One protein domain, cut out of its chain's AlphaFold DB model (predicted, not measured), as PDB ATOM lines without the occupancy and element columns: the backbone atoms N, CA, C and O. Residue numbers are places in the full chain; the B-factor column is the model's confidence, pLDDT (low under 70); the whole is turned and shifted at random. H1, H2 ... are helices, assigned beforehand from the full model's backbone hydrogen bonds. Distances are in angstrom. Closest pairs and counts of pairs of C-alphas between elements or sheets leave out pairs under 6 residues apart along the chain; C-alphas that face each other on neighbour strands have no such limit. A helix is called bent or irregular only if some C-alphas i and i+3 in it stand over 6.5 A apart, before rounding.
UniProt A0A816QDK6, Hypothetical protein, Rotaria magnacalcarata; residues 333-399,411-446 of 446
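Overview. This is residues 333 to 399 and 411 to 446 of the 446 residues of the protein "Hypothetical protein" of Rotaria magnacalcarata (UniProt A0A816QDK6). Two long helices, H3 and H4, pack side by side and run opposite ways, making the core. H2 crosses H3 steeply on the side away from H4, H1 lies over one side of the H3 and H4 pair, near both, and the tail after H4, residues 432 to 446, runs along the outside. The printed part has 103 residues with four named helices, in the order H1, H2, H3, H4, and no named strand; its class is all helix. It is compact, with a radius of gyration of the C-alphas of 14.1 A and spans of 35 by 34 by 29 A.

Along the chain. H1, residues 344 to 353, begins at C-alpha 344 (153.980, 114.763, 110.065) and is 14.2 A long. H2, residues 357 to 370, is 19.8 A long; it is neither bent nor irregular, but only just: C-alphas 365 and 368 are 6.2 A apart. H3, residues 377 to 399, is 34.3 A long and irregular, with C-alphas 378 and 381 7.6 A apart. H4, residues 411 to 431, is 30.2 A long and ends at C-alpha 431 (137.135, 120.082, 110.649).

Arrangement. H1 and H2 are close but not clearly touching, about perpendicular at 88 degrees; their closest C-alphas, of Leu 353 and Phe 359, are 6.8 A apart. H1 is near H3 and near H4. H2, with residues 363 to 367 alone, touches residues 382 to 386 of H3 at a steep tilt of 65 degrees, opposite ways; the closest C-alphas, of Leu 363 and Leu 386, are 6.6 A apart. H3 touches H4 at a shallow tilt of 27 degrees, opposite ways; the closest C-alphas, of Cys 384 and Leu 423, are 5.2 A apart. H2 and H4 are apart. In H1 and H4 every O i to N i+4 pair is within hydrogen-bond range; in H2 8 of 10 are, in H3 16 of 19.

Size, cuts and confidence. The two C-alphas farthest apart, of Thr 398 and Thr 444, are 40.3 A apart. Residues 400 to 410 are not printed, and C-alphas 399 and 411 are 16.5 A apart across this cut. The link from H1 to H2 is tight and that from H2 to H3 short. Mean pLDDT of the printed part is 82.3; 25 residues are under 70, among them residues 368 to 378 and 439 to 446.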
ATOM      1  N   ARG A 333     159.451 113.514 125.440       66.56
ATOM      2  CA  ARG A 333     160.398 114.109 124.483       66.56
ATOM      3  C   ARG A 333     161.252 113.109 123.708       66.56
ATOM      4  O   ARG A 333     161.852 113.489 122.709       66.56
ATOM      5  N   LYS A 334     161.363 111.858 124.160       77.50
ATOM      6  CA  LYS A 334     162.244 110.866 123.524       77.50
ATOM      7  C   LYS A 334     161.562 109.999 122.466       77.50
ATOM      8  O   LYS A 334     162.249 109.187 121.852       77.50
ATOM      9  N   LYS A 335     160.247 110.122 122.246       83.56
ATOM     10  CA  LYS A 335     159.514 109.196 121.363       83.56
ATOM     11  C   LYS A 335     158.845 109.924 120.217       83.56
ATOM     12  O   LYS A 335     157.913 110.689 120.424       83.56
ATOM     13  N   GLY A 336     159.328 109.648 119.008       91.12
ATOM     14  CA  GLY A 336     158.656 110.061 117.784       91.12
ATOM     15  C   GLY A 336     157.355 109.284 117.581       91.12
ATOM     16  O   GLY A 336     157.246 108.131 117.994       91.12
ATOM     17  N   LEU A 337     156.391 109.927 116.929       93.88
ATOM     18  CA  LEU A 337     155.173 109.284 116.438       93.88
ATOM     19  C   LEU A 337     155.392 108.812 115.005       93.88
ATOM     20  O   LEU A 337     155.999 109.529 114.196       93.88
ATOM     21  N   LYS A 338     154.869 107.635 114.668       93.56
ATOM     22  CA  LYS A 338     154.966 107.107 113.302       93.56
ATOM     23  C   LYS A 338     154.205 108.005 112.318       93.56
ATOM     24  O   LYS A 338     153.086 108.433 112.580       93.56
ATOM     25  N   ASN A 339     154.810 108.301 111.168       94.88
ATOM     26  CA  ASN A 339     154.138 109.031 110.092       94.88
ATOM     27  C   ASN A 339     153.260 108.062 109.284       94.88
ATOM     28  O   ASN A 339     153.746 107.048 108.787       94.88
ATOM     29  N   ILE A 340     151.976 108.384 109.150       93.69
ATOM     30  CA  ILE A 340     150.944 107.572 108.486       93.69
ATOM     31  C   ILE A 340     150.397 108.326 107.271       93.69
ATOM     32  O   ILE A 340     149.223 108.685 107.215       93.69
ATOM     33  N   GLY A 341     151.282 108.636 106.324       91.19
ATOM     34  CA  GLY A 341     150.925 109.318 105.079       91.19
ATOM     35  C   GLY A 341     150.550 110.789 105.283       91.19
ATOM     36  O   GLY A 341     149.403 111.121 105.580       91.19
ATOM     37  N   ALA A 342     151.530 111.674 105.081       89.94
ATOM     38  CA  ALA A 342     151.381 113.126 105.202       89.94
ATOM     39  C   ALA A 342     150.872 113.614 106.576       89.94
ATOM     40  O   ALA A 342     150.349 114.715 106.666       89.94
ATOM     41  N   THR A 343     151.059 112.852 107.659       93.50
ATOM     42  CA  THR A 343     150.611 113.215 109.022       93.50
ATOM     43  C   THR A 343     151.717 113.807 109.896       93.50
ATOM     44  O   THR A 343     151.527 114.008 111.092       93.50
ATOM     45  N   CYS A 344     152.876 114.147 109.323       93.88
ATOM     46  CA  CYS A 344     153.980 114.763 110.065       93.88
ATOM     47  C   CYS A 344     153.584 116.080 110.763       93.88
ATOM     48  O   CYS A 344     154.061 116.342 111.868       93.88
ATOM     49  N   TYR A 345     152.679 116.870 110.173       93.12
ATOM     50  CA  TYR A 345     152.139 118.079 110.804       93.12
ATOM     51  C   TYR A 345     151.340 117.735 112.074       93.12
ATOM     52  O   TYR A 345     151.564 118.332 113.124       93.12
ATOM     53  N   MET A 346     150.472 116.719 112.003       94.69
ATOM     54  CA  MET A 346     149.645 116.261 113.121       94.69
ATOM     55  C   MET A 346     150.529 115.713 114.239       94.69
ATOM     56  O   MET A 346     150.341 116.066 115.399       94.69
ATOM     57  N   ASN A 347     151.546 114.924 113.883       94.94
ATOM     58  CA  ASN A 347     152.519 114.399 114.837       94.94
ATOM     59  C   ASN A 347     153.276 115.529 115.547       94.94
ATOM     60  O   ASN A 347     153.478 115.455 116.756       94.94
ATOM     61  N   SER A 348     153.663 116.582 114.820       94.69
ATOM     62  CA  SER A 348     154.367 117.737 115.393       94.69
ATOM     63  C   SER A 348     153.478 118.512 116.369       94.69
ATOM     64  O   SER A 348     153.896 118.785 117.491       94.69
ATOM     65  N   ILE A 349     152.231 118.804 115.982       95.12
ATOM     66  CA  ILE A 349     151.251 119.480 116.847       95.12
ATOM     67  C   ILE A 349     150.975 118.641 118.096       95.12
ATOM     68  O   ILE A 349     151.022 119.161 119.209       95.12
ATOM     69  N   LEU A 350     150.739 117.337 117.931       95.25
ATOM     70  CA  LEU A 350     150.438 116.442 119.041       95.25
ATOM     71  C   LEU A 350     151.607 116.360 120.030       95.25
ATOM     72  O   LEU A 350     151.389 116.434 121.234       95.25
ATOM     73  N   GLN A 351     152.848 116.283 119.543       93.69
ATOM     74  CA  GLN A 351     154.042 116.315 120.395       93.69
ATOM     75  C   GLN A 351     154.180 117.637 121.158       93.69
ATOM     76  O   GLN A 351     154.526 117.625 122.339       93.69
ATOM     77  N   CYS A 352     153.869 118.771 120.524       94.69
ATOM     78  CA  CYS A 352     153.851 120.068 121.199       94.69
ATOM     79  C   CYS A 352     152.785 120.116 122.299       94.69
ATOM     80  O   CYS A 352     153.107 120.459 123.434       94.69
ATOM     81  N   LEU A 353     151.545 119.726 121.987       94.69
ATOM     82  CA  LEU A 353     150.431 119.714 122.940       94.69
ATOM     83  C   LEU A 353     150.712 118.788 124.126       94.69
ATOM     84  O   LEU A 353     150.581 119.188 125.278       94.69
ATOM     85  N   LEU A 354     151.185 117.571 123.859       93.50
ATOM     86  CA  LEU A 354     151.541 116.607 124.896       93.50
ATOM     87  C   LEU A 354     152.796 117.005 125.689       93.50
ATOM     88  O   LEU A 354     153.110 116.366 126.682       93.50
ATOM     89  N   ASN A 355     153.534 118.043 125.312       91.38
ATOM     90  CA  ASN A 355     154.638 118.562 126.125       91.38
ATOM     91  C   ASN A 355     154.199 119.733 127.031       91.38
ATOM     92  O   ASN A 355     155.022 120.264 127.776       91.38
ATOM     93  N   ILE A 356     152.919 120.129 126.987       93.56
ATOM     94  CA  ILE A 356     152.316 121.148 127.855       93.56
ATOM     95  C   ILE A 356     151.696 120.451 129.077       93.56
ATOM     96  O   ILE A 356     150.699 119.738 128.959       93.56
ATOM     97  N   ASP A 357     152.275 120.669 130.261       91.62
ATOM     98  CA  ASP A 357     151.852 119.992 131.499       91.62
ATOM     99  C   ASP A 357     150.364 120.207 131.848       91.62
ATOM    100  O   ASP A 357     149.699 119.208 132.132       91.62
ATOM    101  N   PRO A 358     149.794 121.433 131.779       93.69
ATOM    102  CA  PRO A 358     148.361 121.634 132.009       93.69
ATOM    103  C   PRO A 358     147.475 120.805 131.075       93.69
ATOM    104  O   PRO A 358     146.571 120.122 131.534       93.69
ATOM    105  N   PHE A 359     147.794 120.782 129.778       92.56
ATOM    106  CA  PHE A 359     147.024 120.030 128.787       92.56
ATOM    107  C   PHE A 359     147.049 118.527 129.072       92.56
ATOM    108  O   PHE A 359     146.035 117.841 128.973       92.56
ATOM    109  N   ARG A 360     148.209 118.004 129.477       91.56
ATOM    110  CA  ARG A 360     148.336 116.610 129.905       91.56
ATOM    111  C   ARG A 360     147.558 116.301 131.170       91.56
ATOM    112  O   ARG A 360     146.987 115.222 131.268       91.56
ATOM    113  N   TYR A 361     147.598 117.198 132.147       90.19
ATOM    114  CA  TYR A 361     146.863 117.016 133.387       90.19
ATOM    115  C   TYR A 361     145.360 116.958 133.111       90.19
ATOM    116  O   TYR A 361     144.713 116.002 133.529       90.19
ATOM    117  N   ASP A 362     144.848 117.900 132.319       90.69
ATOM    118  CA  ASP A 362     143.447 117.927 131.905       90.69
ATOM    119  C   ASP A 362     143.075 116.653 131.142       90.69
ATOM    120  O   ASP A 362     142.068 116.029 131.462       90.69
ATOM    121  N   LEU A 363     143.933 116.196 130.216       90.75
ATOM    122  CA  LEU A 363     143.792 114.898 129.547       90.75
ATOM    123  C   LEU A 363     143.586 113.752 130.556       90.75
ATOM    124  O   LEU A 363     142.638 112.973 130.483       90.75
ATOM    125  N   MET A 364     144.482 113.639 131.530       87.50
ATOM    126  CA  MET A 364     144.445 112.527 132.478       87.50
ATOM    127  C   MET A 364     143.262 112.598 133.448       87.50
ATOM    128  O   MET A 364     142.734 111.550 133.820       87.50
ATOM    129  N   VAL A 365     142.838 113.799 133.850       86.75
ATOM    130  CA  VAL A 365     141.737 113.988 134.805       86.75
ATOM    131  C   VAL A 365     140.381 113.723 134.160       86.75
ATOM    132  O   VAL A 365     139.590 112.977 134.731       86.75
ATOM    133  N   THR A 366     140.097 114.255 132.966       80.81
ATOM    134  CA  THR A 366     138.776 114.031 132.344       80.81
ATOM    135  C   THR A 366     138.586 112.572 131.913       80.81
ATOM    136  O   THR A 366     137.458 112.116 131.740       80.81
ATOM    137  N   ASN A 367     139.669 111.798 131.791       72.44
ATOM    138  CA  ASN A 367     139.602 110.386 131.426       72.44
ATOM    139  C   ASN A 367     138.780 109.535 132.413       72.44
ATOM    140  O   ASN A 367     138.077 108.618 131.988       72.44
ATOM    141  N   SER A 368     138.804 109.846 133.716       65.56
ATOM    142  CA  SER A 368     138.012 109.082 134.693       65.56
ATOM    143  C   SER A 368     136.504 109.243 134.496       65.56
ATOM    144  O   SER A 368     135.747 108.329 134.818       65.56
ATOM    145  N   GLU A 369     136.074 110.382 133.953       68.75
ATOM    146  CA  GLU A 369     134.660 110.711 133.741       68.75
ATOM    147  C   GLU A 369     134.187 110.310 132.336       68.75
ATOM    148  O   GLU A 369     133.074 109.819 132.164       68.75
ATOM    149  N   LEU A 370     135.051 110.452 131.326       68.19
ATOM    150  CA  LEU A 370     134.699 110.172 129.931       68.19
ATOM    151  C   LEU A 370     134.651 108.682 129.590       68.19
ATOM    152  O   LEU A 370     133.821 108.282 128.776       68.19
ATOM    153  N   ILE A 371     135.490 107.845 130.218       64.25
ATOM    154  CA  ILE A 371     135.418 106.383 130.032       64.25
ATOM    155  C   ILE A 371     134.060 105.843 130.496       64.25
ATOM    156  O   ILE A 371     133.551 104.877 129.929       64.25
ATOM    157  N   THR A 372     133.448 106.464 131.506       60.09
ATOM    158  CA  THR A 372     132.151 106.026 132.033       60.09
ATOM    159  C   THR A 372     130.976 106.462 131.157       60.09
ATOM    160  O   THR A 372     129.944 105.791 131.150       60.09
ATOM    161  N   SER A 373     131.122 107.526 130.365       62.00
ATOM    162  CA  SER A 373     130.094 108.006 129.437       62.00
ATOM    163  C   SER A 373     130.367 107.519 128.007       62.00
ATOM    164  O   SER A 373     130.853 108.273 127.166       62.00
ATOM    165  N   SER A 374     130.045 106.261 127.693       55.16
ATOM    166  CA  SER A 374     130.337 105.639 126.382       55.16
ATOM    167  C   SER A 374     129.536 106.198 125.183       55.16
ATOM    168  O   SER A 374     129.402 105.515 124.168       55.16
ATOM    169  N   LEU A 375     128.941 107.390 125.288       53.25
ATOM    170  CA  LEU A 375     127.808 107.811 124.453       53.25
ATOM    171  C   LEU A 375     128.021 109.077 123.616       53.25
ATOM    172  O   LEU A 375     127.104 109.468 122.900       53.25
ATOM    173  N   LEU A 376     129.192 109.717 123.653       59.12
ATOM    174  CA  LEU A 376     129.400 110.970 122.918       59.12
ATOM    175  C   LEU A 376     130.465 110.831 121.830       59.12
ATOM    176  O   LEU A 376     131.666 110.930 122.083       59.12
ATOM    177  N   ASP A 377     129.976 110.693 120.595       69.06
ATOM    178  CA  ASP A 377     130.717 110.863 119.336       69.06
ATOM    179  C   ASP A 377     131.575 112.143 119.326       69.06
ATOM    180  O   ASP A 377     132.643 112.181 118.712       69.06
ATOM    181  N   GLU A 378     131.138 113.182 120.042       68.56
ATOM    182  CA  GLU A 378     131.812 114.482 120.147       68.56
ATOM    183  C   GLU A 378     133.180 114.402 120.844       68.56
ATOM    184  O   GLU A 378     134.058 115.222 120.577       68.56
ATOM    185  N   ASN A 379     133.427 113.364 121.649       83.56
ATOM    186  CA  ASN A 379     134.687 113.197 122.381       83.56
ATOM    187  C   ASN A 379     135.697 112.285 121.670       83.56
ATOM    188  O   ASN A 379     136.741 111.947 122.233       83.56
ATOM    189  N   THR A 380     135.436 111.907 120.414       89.12
ATOM    190  CA  THR A 380     136.286 110.960 119.670       89.12
ATOM    191  C   THR A 380     137.730 111.453 119.531       89.12
ATOM    192  O   THR A 380     138.664 110.668 119.710       89.12
ATOM    193  N   ILE A 381     137.944 112.747 119.258       92.00
ATOM    194  CA  ILE A 381     139.298 113.330 119.147       92.00
ATOM    195  C   ILE A 381     140.045 113.172 120.472       92.00
ATOM    196  O   ILE A 381     141.179 112.696 120.499       92.00
ATOM    197  N   TYR A 382     139.387 113.536 121.568       91.06
ATOM    198  CA  TYR A 382     139.968 113.507 122.902       91.06
ATOM    199  C   TYR A 382     140.347 112.080 123.324       91.06
ATOM    200  O   TYR A 382     141.481 111.837 123.741       91.06
ATOM    201  N   LEU A 383     139.457 111.107 123.104       90.50
ATOM    202  CA  LEU A 383     139.732 109.688 123.358       90.50
ATOM    203  C   LEU A 383     140.910 109.162 122.525       90.50
ATOM    204  O   LEU A 383     141.735 108.394 123.027       90.50
ATOM    205  N   CYS A 384     141.038 109.594 121.268       93.50
ATOM    206  CA  CYS A 384     142.180 109.220 120.435       93.50
ATOM    207  C   CYS A 384     143.495 109.796 120.983       93.50
ATOM    208  O   CYS A 384     144.492 109.074 121.058       93.50
ATOM    209  N   VAL A 385     143.499 111.062 121.409       94.69
ATOM    210  CA  VAL A 385     144.672 111.702 122.029       94.69
ATOM    211  C   VAL A 385     145.065 110.992 123.323       94.69
ATOM    212  O   VAL A 385     146.248 110.712 123.525       94.69
ATOM    213  N   LEU A 386     144.094 110.629 124.164       92.88
ATOM    214  CA  LEU A 386     144.345 109.865 125.387       92.88
ATOM    215  C   LEU A 386     144.960 108.502 125.116       92.88
ATOM    216  O   LEU A 386     145.939 108.131 125.761       92.88
ATOM    217  N   LYS A 387     144.424 107.772 124.137       92.94
ATOM    218  CA  LYS A 387     144.968 106.469 123.750       92.94
ATOM    219  C   LYS A 387     146.414 106.595 123.274       92.94
ATOM    220  O   LYS A 387     147.250 105.783 123.654       92.94
ATOM    221  N   ILE A 388     146.735 107.632 122.498       94.19
ATOM    222  CA  ILE A 388     148.115 107.899 122.066       94.19
ATOM    223  C   ILE A 388     149.008 108.232 123.265       94.19
ATOM    224  O   ILE A 388     150.108 107.694 123.366       94.19
ATOM    225  N   LEU A 389     148.542 109.067 124.197       93.44
ATOM    226  CA  LEU A 389     149.290 109.390 125.412       93.44
ATOM    227  C   LEU A 389     149.588 108.132 126.243       93.44
ATOM    228  O   LEU A 389     150.735 107.944 126.648       93.44
ATOM    229  N   ALA A 390     148.599 107.256 126.440       91.56
ATOM    230  CA  ALA A 390     148.768 105.992 127.154       91.56
ATOM    231  C   ALA A 390     149.800 105.079 126.466       91.56
ATOM    232  O   ALA A 390     150.711 104.578 127.119       91.56
ATOM    233  N   LEU A 391     149.739 104.941 125.136       91.81
ATOM    234  CA  LEU A 391     150.721 104.159 124.368       91.81
ATOM    235  C   LEU A 391     152.141 104.739 124.469       91.81
ATOM    236  O   LEU A 391     153.124 104.003 124.558       91.81
ATOM    237  N   LEU A 392     152.279 106.068 124.466       91.31
ATOM    238  CA  LEU A 392     153.579 106.722 124.633       91.31
ATOM    239  C   LEU A 392     154.151 106.526 126.044       91.31
ATOM    240  O   LEU A 392     155.375 106.420 126.184       91.31
ATOM    241  N   GLN A 393     153.289 106.486 127.061       90.00
ATOM    242  CA  GLN A 393     153.655 106.213 128.451       90.00
ATOM    243  C   GLN A 393     154.090 104.761 128.642       90.00
ATOM    244  O   GLN A 393     155.169 104.533 129.182       90.00
ATOM    245  N   ASP A 394     153.320 103.802 128.129       89.25
ATOM    246  CA  ASP A 394     153.592 102.372 128.303       89.25
ATOM    247  C   ASP A 394     154.939 101.955 127.696       89.25
ATOM    248  O   ASP A 394     155.748 101.238 128.288       89.25
ATOM    249  N   ARG A 395     155.296 102.551 126.555       85.81
ATOM    250  CA  ARG A 395     156.633 102.338 125.997       85.81
ATOM    251  C   ARG A 395     157.741 102.817 126.941       85.81
ATOM    252  O   ARG A 395     158.884 102.377 126.818       85.81
ATOM    253  N   GLN A 396     157.518 103.865 127.744       83.25
ATOM    254  CA  GLN A 396     158.556 104.371 128.660       83.25
ATOM    255  C   GLN A 396     158.827 103.384 129.790       83.25
ATOM    256  O   GLN A 396     159.996 103.204 130.134       83.25
ATOM    257  N   SER A 397     157.790 102.721 130.305       84.00
ATOM    258  CA  SER A 397     157.943 101.647 131.290       84.00
ATOM    259  C   SER A 397     158.764 100.492 130.726       84.00
ATOM    260  O   SER A 397     159.724 100.070 131.370       84.00
ATOM    261  N   THR A 398     158.475 100.043 129.500       81.50
ATOM    262  CA  THR A 398     159.189  98.901 128.897       81.50
ATOM    263  C   THR A 398     160.662  99.204 128.609       81.50
ATOM    264  O   THR A 398     161.533  98.370 128.847       81.50
ATOM    265  N   GLN A 399     160.986 100.430 128.190       75.38
ATOM    266  CA  GLN A 399     162.369 100.818 127.884       75.38
ATOM    267  C   GLN A 399     163.257 100.976 129.133       75.38
ATOM    268  O   GLN A 399     164.479 100.906 129.025       75.38
ATOM    269  N   ASP A 411     152.862  94.125 116.668       84.69
ATOM    270  CA  ASP A 411     151.536  94.381 117.232       84.69
ATOM    271  C   ASP A 411     151.430  95.776 117.869       84.69
ATOM    272  O   ASP A 411     150.522  96.544 117.540       84.69
ATOM    273  N   GLU A 412     152.395  96.185 118.702       81.00
ATOM    274  CA  GLU A 412     152.389  97.516 119.331       81.00
ATOM    275  C   GLU A 412     152.470  98.647 118.297       81.00
ATOM    276  O   GLU A 412     151.848  99.708 118.444       81.00
ATOM    277  N   ARG A 413     153.239  98.434 117.222       81.88
ATOM    278  CA  ARG A 413     153.324  99.387 116.103       81.88
ATOM    279  C   ARG A 413     151.994  99.509 115.378       81.88
ATOM    280  O   ARG A 413     151.660 100.600 114.900       81.88
ATOM    281  N   THR A 414     151.249  98.417 115.288       89.81
ATOM    282  CA  THR A 414     149.935  98.377 114.644       89.81
ATOM    283  C   THR A 414     148.901  99.126 115.480       89.81
ATOM    284  O   THR A 414     148.169  99.953 114.935       89.81
ATOM    285  N   VAL A 415     148.914  98.964 116.808       92.56
ATOM    286  CA  VAL A 415     147.997  99.674 117.720       92.56
ATOM    287  C   VAL A 415     148.230 101.190 117.716       92.56
ATOM    288  O   VAL A 415     147.267 101.953 117.613       92.56
ATOM    289  N   GLU A 416     149.488 101.648 117.766       92.62
ATOM    290  CA  GLU A 416     149.811 103.082 117.648       92.62
ATOM    291  C   GLU A 416     149.365 103.640 116.296       92.62
ATOM    292  O   GLU A 416     148.725 104.693 116.232       92.62
ATOM    293  N   SER A 417     149.665 102.911 115.216       94.00
ATOM    294  CA  SER A 417     149.268 103.323 113.871       94.00
ATOM    295  C   SER A 417     147.748 103.471 113.783       94.00
ATOM    296  O   SER A 417     147.247 104.470 113.272       94.00
ATOM    297  N   GLN A 418     146.999 102.525 114.352       95.12
ATOM    298  CA  GLN A 418     145.543 102.572 114.361       95.12
ATOM    299  C   GLN A 418     144.997 103.742 115.192       95.12
ATOM    300  O   GLN A 418     144.046 104.397 114.766       95.12
ATOM    301  N   ALA A 419     145.596 104.047 116.347       93.88
ATOM    302  CA  ALA A 419     145.186 105.184 117.175       93.88
ATOM    303  C   ALA A 419     145.385 106.526 116.449       93.88
ATOM    304  O   ALA A 419     144.499 107.379 116.462       93.88
ATOM    305  N   LEU A 420     146.509 106.688 115.749       94.69
ATOM    306  CA  LEU A 420     146.791 107.864 114.925       94.69
ATOM    307  C   LEU A 420     145.878 107.953 113.689       94.69
ATOM    308  O   LEU A 420     145.439 109.046 113.337       94.69
ATOM    309  N   ILE A 421     145.545 106.824 113.050       94.81
ATOM    310  CA  ILE A 421     144.550 106.775 111.962       94.81
ATOM    311  C   ILE A 421     143.181 107.228 112.475       94.81
ATOM    312  O   ILE A 421     142.508 108.015 111.812       94.81
ATOM    313  N   ASN A 422     142.775 106.759 113.654       94.81
ATOM    314  CA  ASN A 422     141.504 107.145 114.261       94.81
ATOM    315  C   ASN A 422     141.491 108.633 114.625       94.81
ATOM    316  O   ASN A 422     140.510 109.309 114.327       94.81
ATOM    317  N   LEU A 423     142.593 109.161 115.176       94.94
ATOM    318  CA  LEU A 423     142.735 110.593 115.443       94.94
ATOM    319  C   LEU A 423     142.581 111.410 114.158       94.94
ATOM    320  O   LEU A 423     141.798 112.356 114.129       94.94
ATOM    321  N   LYS A 424     143.282 111.020 113.088       93.81
ATOM    322  CA  LYS A 424     143.190 111.679 111.782       93.81
ATOM    323  C   LYS A 424     141.748 111.698 111.272       93.81
ATOM    324  O   LYS A 424     141.239 112.769 110.963       93.81
ATOM    325  N   LYS A 425     141.076 110.542 111.255       92.94
ATOM    326  CA  LYS A 425     139.672 110.429 110.827       92.94
ATOM    327  C   LYS A 425     138.738 111.295 111.672       92.94
ATOM    328  O   LYS A 425     137.829 111.916 111.131       92.94
ATOM    329  N   ALA A 426     138.954 111.348 112.986       92.69
ATOM    330  CA  ALA A 426     138.156 112.171 113.888       92.69
ATOM    331  C   ALA A 426     138.353 113.667 113.596       92.69
ATOM    332  O   ALA A 426     137.379 114.396 113.427       92.69
ATOM    333  N   VAL A 427     139.602 114.117 113.449       91.88
ATOM    334  CA  VAL A 427     139.912 115.506 113.079       91.88
ATOM    335  C   VAL A 427     139.317 115.849 111.712       91.88
ATOM    336  O   VAL A 427     138.691 116.896 111.574       91.88
ATOM    337  N   GLU A 428     139.437 114.967 110.718       90.44
ATOM    338  CA  GLU A 428     138.841 115.136 109.384       90.44
ATOM    339  C   GLU A 428     137.315 115.260 109.434       90.44
ATOM    340  O   GLU A 428     136.765 116.175 108.820       90.44
ATOM    341  N   LYS A 429     136.644 114.409 110.220       90.50
ATOM    342  CA  LYS A 429     135.185 114.450 110.427       90.50
ATOM    343  C   LYS A 429     134.727 115.792 111.011       90.50
ATOM    344  O   LYS A 429     133.710 116.315 110.573       90.50
ATOM    345  N   HIS A 430     135.459 116.348 111.980       88.62
ATOM    346  CA  HIS A 430     135.054 117.577 112.678       88.62
ATOM    347  C   HIS A 430     135.467 118.874 111.979       88.62
ATOM    348  O   HIS A 430     134.814 119.899 112.148       88.62
ATOM    349  N   SER A 431     136.560 118.861 111.223       87.00
ATOM    350  CA  SER A 431     137.135 120.082 110.649       87.00
ATOM    351  C   SER A 431     136.590 120.441 109.268       87.00
ATOM    352  O   SER A 431     136.791 121.573 108.830       87.00
ATOM    353  N   GLY A 432     135.968 119.497 108.550       77.31
ATOM    354  CA  GLY A 432     135.458 119.667 107.180       77.31
ATOM    355  C   GLY A 432     136.534 119.907 106.102       77.31
ATOM    356  O   GLY A 432     136.346 119.531 104.952       77.31
ATOM    357  N   ASN A 433     137.690 120.465 106.474       68.81
ATOM    358  CA  ASN A 433     138.743 120.950 105.578       68.81
ATOM    359  C   ASN A 433     139.993 120.051 105.535       68.81
ATOM    360  O   ASN A 433     140.905 120.296 104.746       68.81
ATOM    361  N   PHE A 434     140.063 119.000 106.357       68.12
ATOM    362  CA  PHE A 434     141.236 118.112 106.400       68.12
ATOM    363  C   PHE A 434     141.184 116.930 105.426       68.12
ATOM    364  O   PHE A 434     142.131 116.151 105.392       68.12
ATOM    365  N   LEU A 435     140.136 116.812 104.604       58.28
ATOM    366  CA  LEU A 435     139.772 115.625 103.807       58.28
ATOM    367  C   LEU A 435     140.735 115.230 102.657       58.28
ATOM    368  O   LEU A 435     140.347 114.530 101.725       58.28
ATOM    369  N   GLY A 436     142.002 115.637 102.699       65.50
ATOM    370  CA  GLY A 436     143.011 115.286 101.702       65.50
ATOM    371  C   GLY A 436     144.162 114.467 102.282       65.50
ATOM    372  O   GLY A 436     144.794 114.856 103.259       65.50
ATOM    373  N   SER A 437     144.539 113.386 101.596       62.78
ATOM    374  CA  SER A 437     145.808 112.668 101.814       62.78
ATOM    375  C   SER A 437     147.050 113.461 101.374       62.78
ATOM    376  O   SER A 437     148.179 113.000 101.543       62.78
ATOM    377  N   ARG A 438     146.854 114.653 100.796       72.00
ATOM    378  CA  ARG A 438     147.923 115.549 100.351       72.00
ATOM    379  C   ARG A 438     148.569 116.249 101.545       72.00
ATOM    380  O   ARG A 438     147.936 116.461 102.576       72.00
ATOM    381  N   GLN A 439     149.839 116.623 101.394       63.66
ATOM    382  CA  GLN A 439     150.528 117.436 102.394       63.66
ATOM    383  C   GLN A 439     149.736 118.727 102.636       63.66
ATOM    384  O   GLN A 439     149.501 119.512 101.719       63.66
ATOM    385  N   GLN A 440     149.300 118.920 103.879       63.50
ATOM    386  CA  GLN A 440     148.608 120.122 104.325       63.50
ATOM    387  C   GLN A 440     149.645 121.255 104.427       63.50
ATOM    388  O   GLN A 440     150.390 121.329 105.398       63.50
ATOM    389  N   VAL A 441     149.734 122.102 103.395       52.62
ATOM    390  CA  VAL A 441     150.686 123.238 103.322       52.62
ATOM    391  C   VAL A 441     150.001 124.593 103.577       52.62
ATOM    392  O   VAL A 441     150.642 125.635 103.543       52.62
ATOM    393  N   ARG A 442     148.705 124.630 103.904       46.56
ATOM    394  CA  ARG A 442     147.975 125.900 104.066       46.56
ATOM    395  C   ARG A 442     147.326 126.056 105.440       46.56
ATOM    396  O   ARG A 442     146.119 126.191 105.562       46.56
ATOM    397  N   TRP A 443     148.158 126.115 106.476       46.31
ATOM    398  CA  TRP A 443     147.788 126.794 107.722       46.31
ATOM    399  C   TRP A 443     148.100 128.283 107.572       46.31
ATOM    400  O   TRP A 443     149.061 128.804 108.129       46.31
ATOM    401  N   THR A 444     147.334 128.978 106.732       34.19
ATOM    402  CA  THR A 444     147.311 130.442 106.756       34.19
ATOM    403  C   THR A 444     146.596 130.865 108.034       34.19
ATOM    404  O   THR A 444     145.375 130.897 108.056       34.19
ATOM    405  N   TYR A 445     147.393 131.150 109.068       29.77
ATOM    406  CA  TYR A 445     147.037 131.844 110.309       29.77
ATOM    407  C   TYR A 445     145.910 131.212 111.148       29.77
ATOM    408  O   TYR A 445     144.728 131.463 110.927       29.77
ATOM    409  N   LEU A 446     146.323 130.439 112.160       31.03
ATOM    410  CA  LEU A 446     145.631 130.377 113.453       31.03
ATOM    411  C   LEU A 446     146.114 131.541 114.322       31.03
ATOM    412  O   LEU A 446     147.346 131.781 114.305       31.03
TER     413      LEU A 446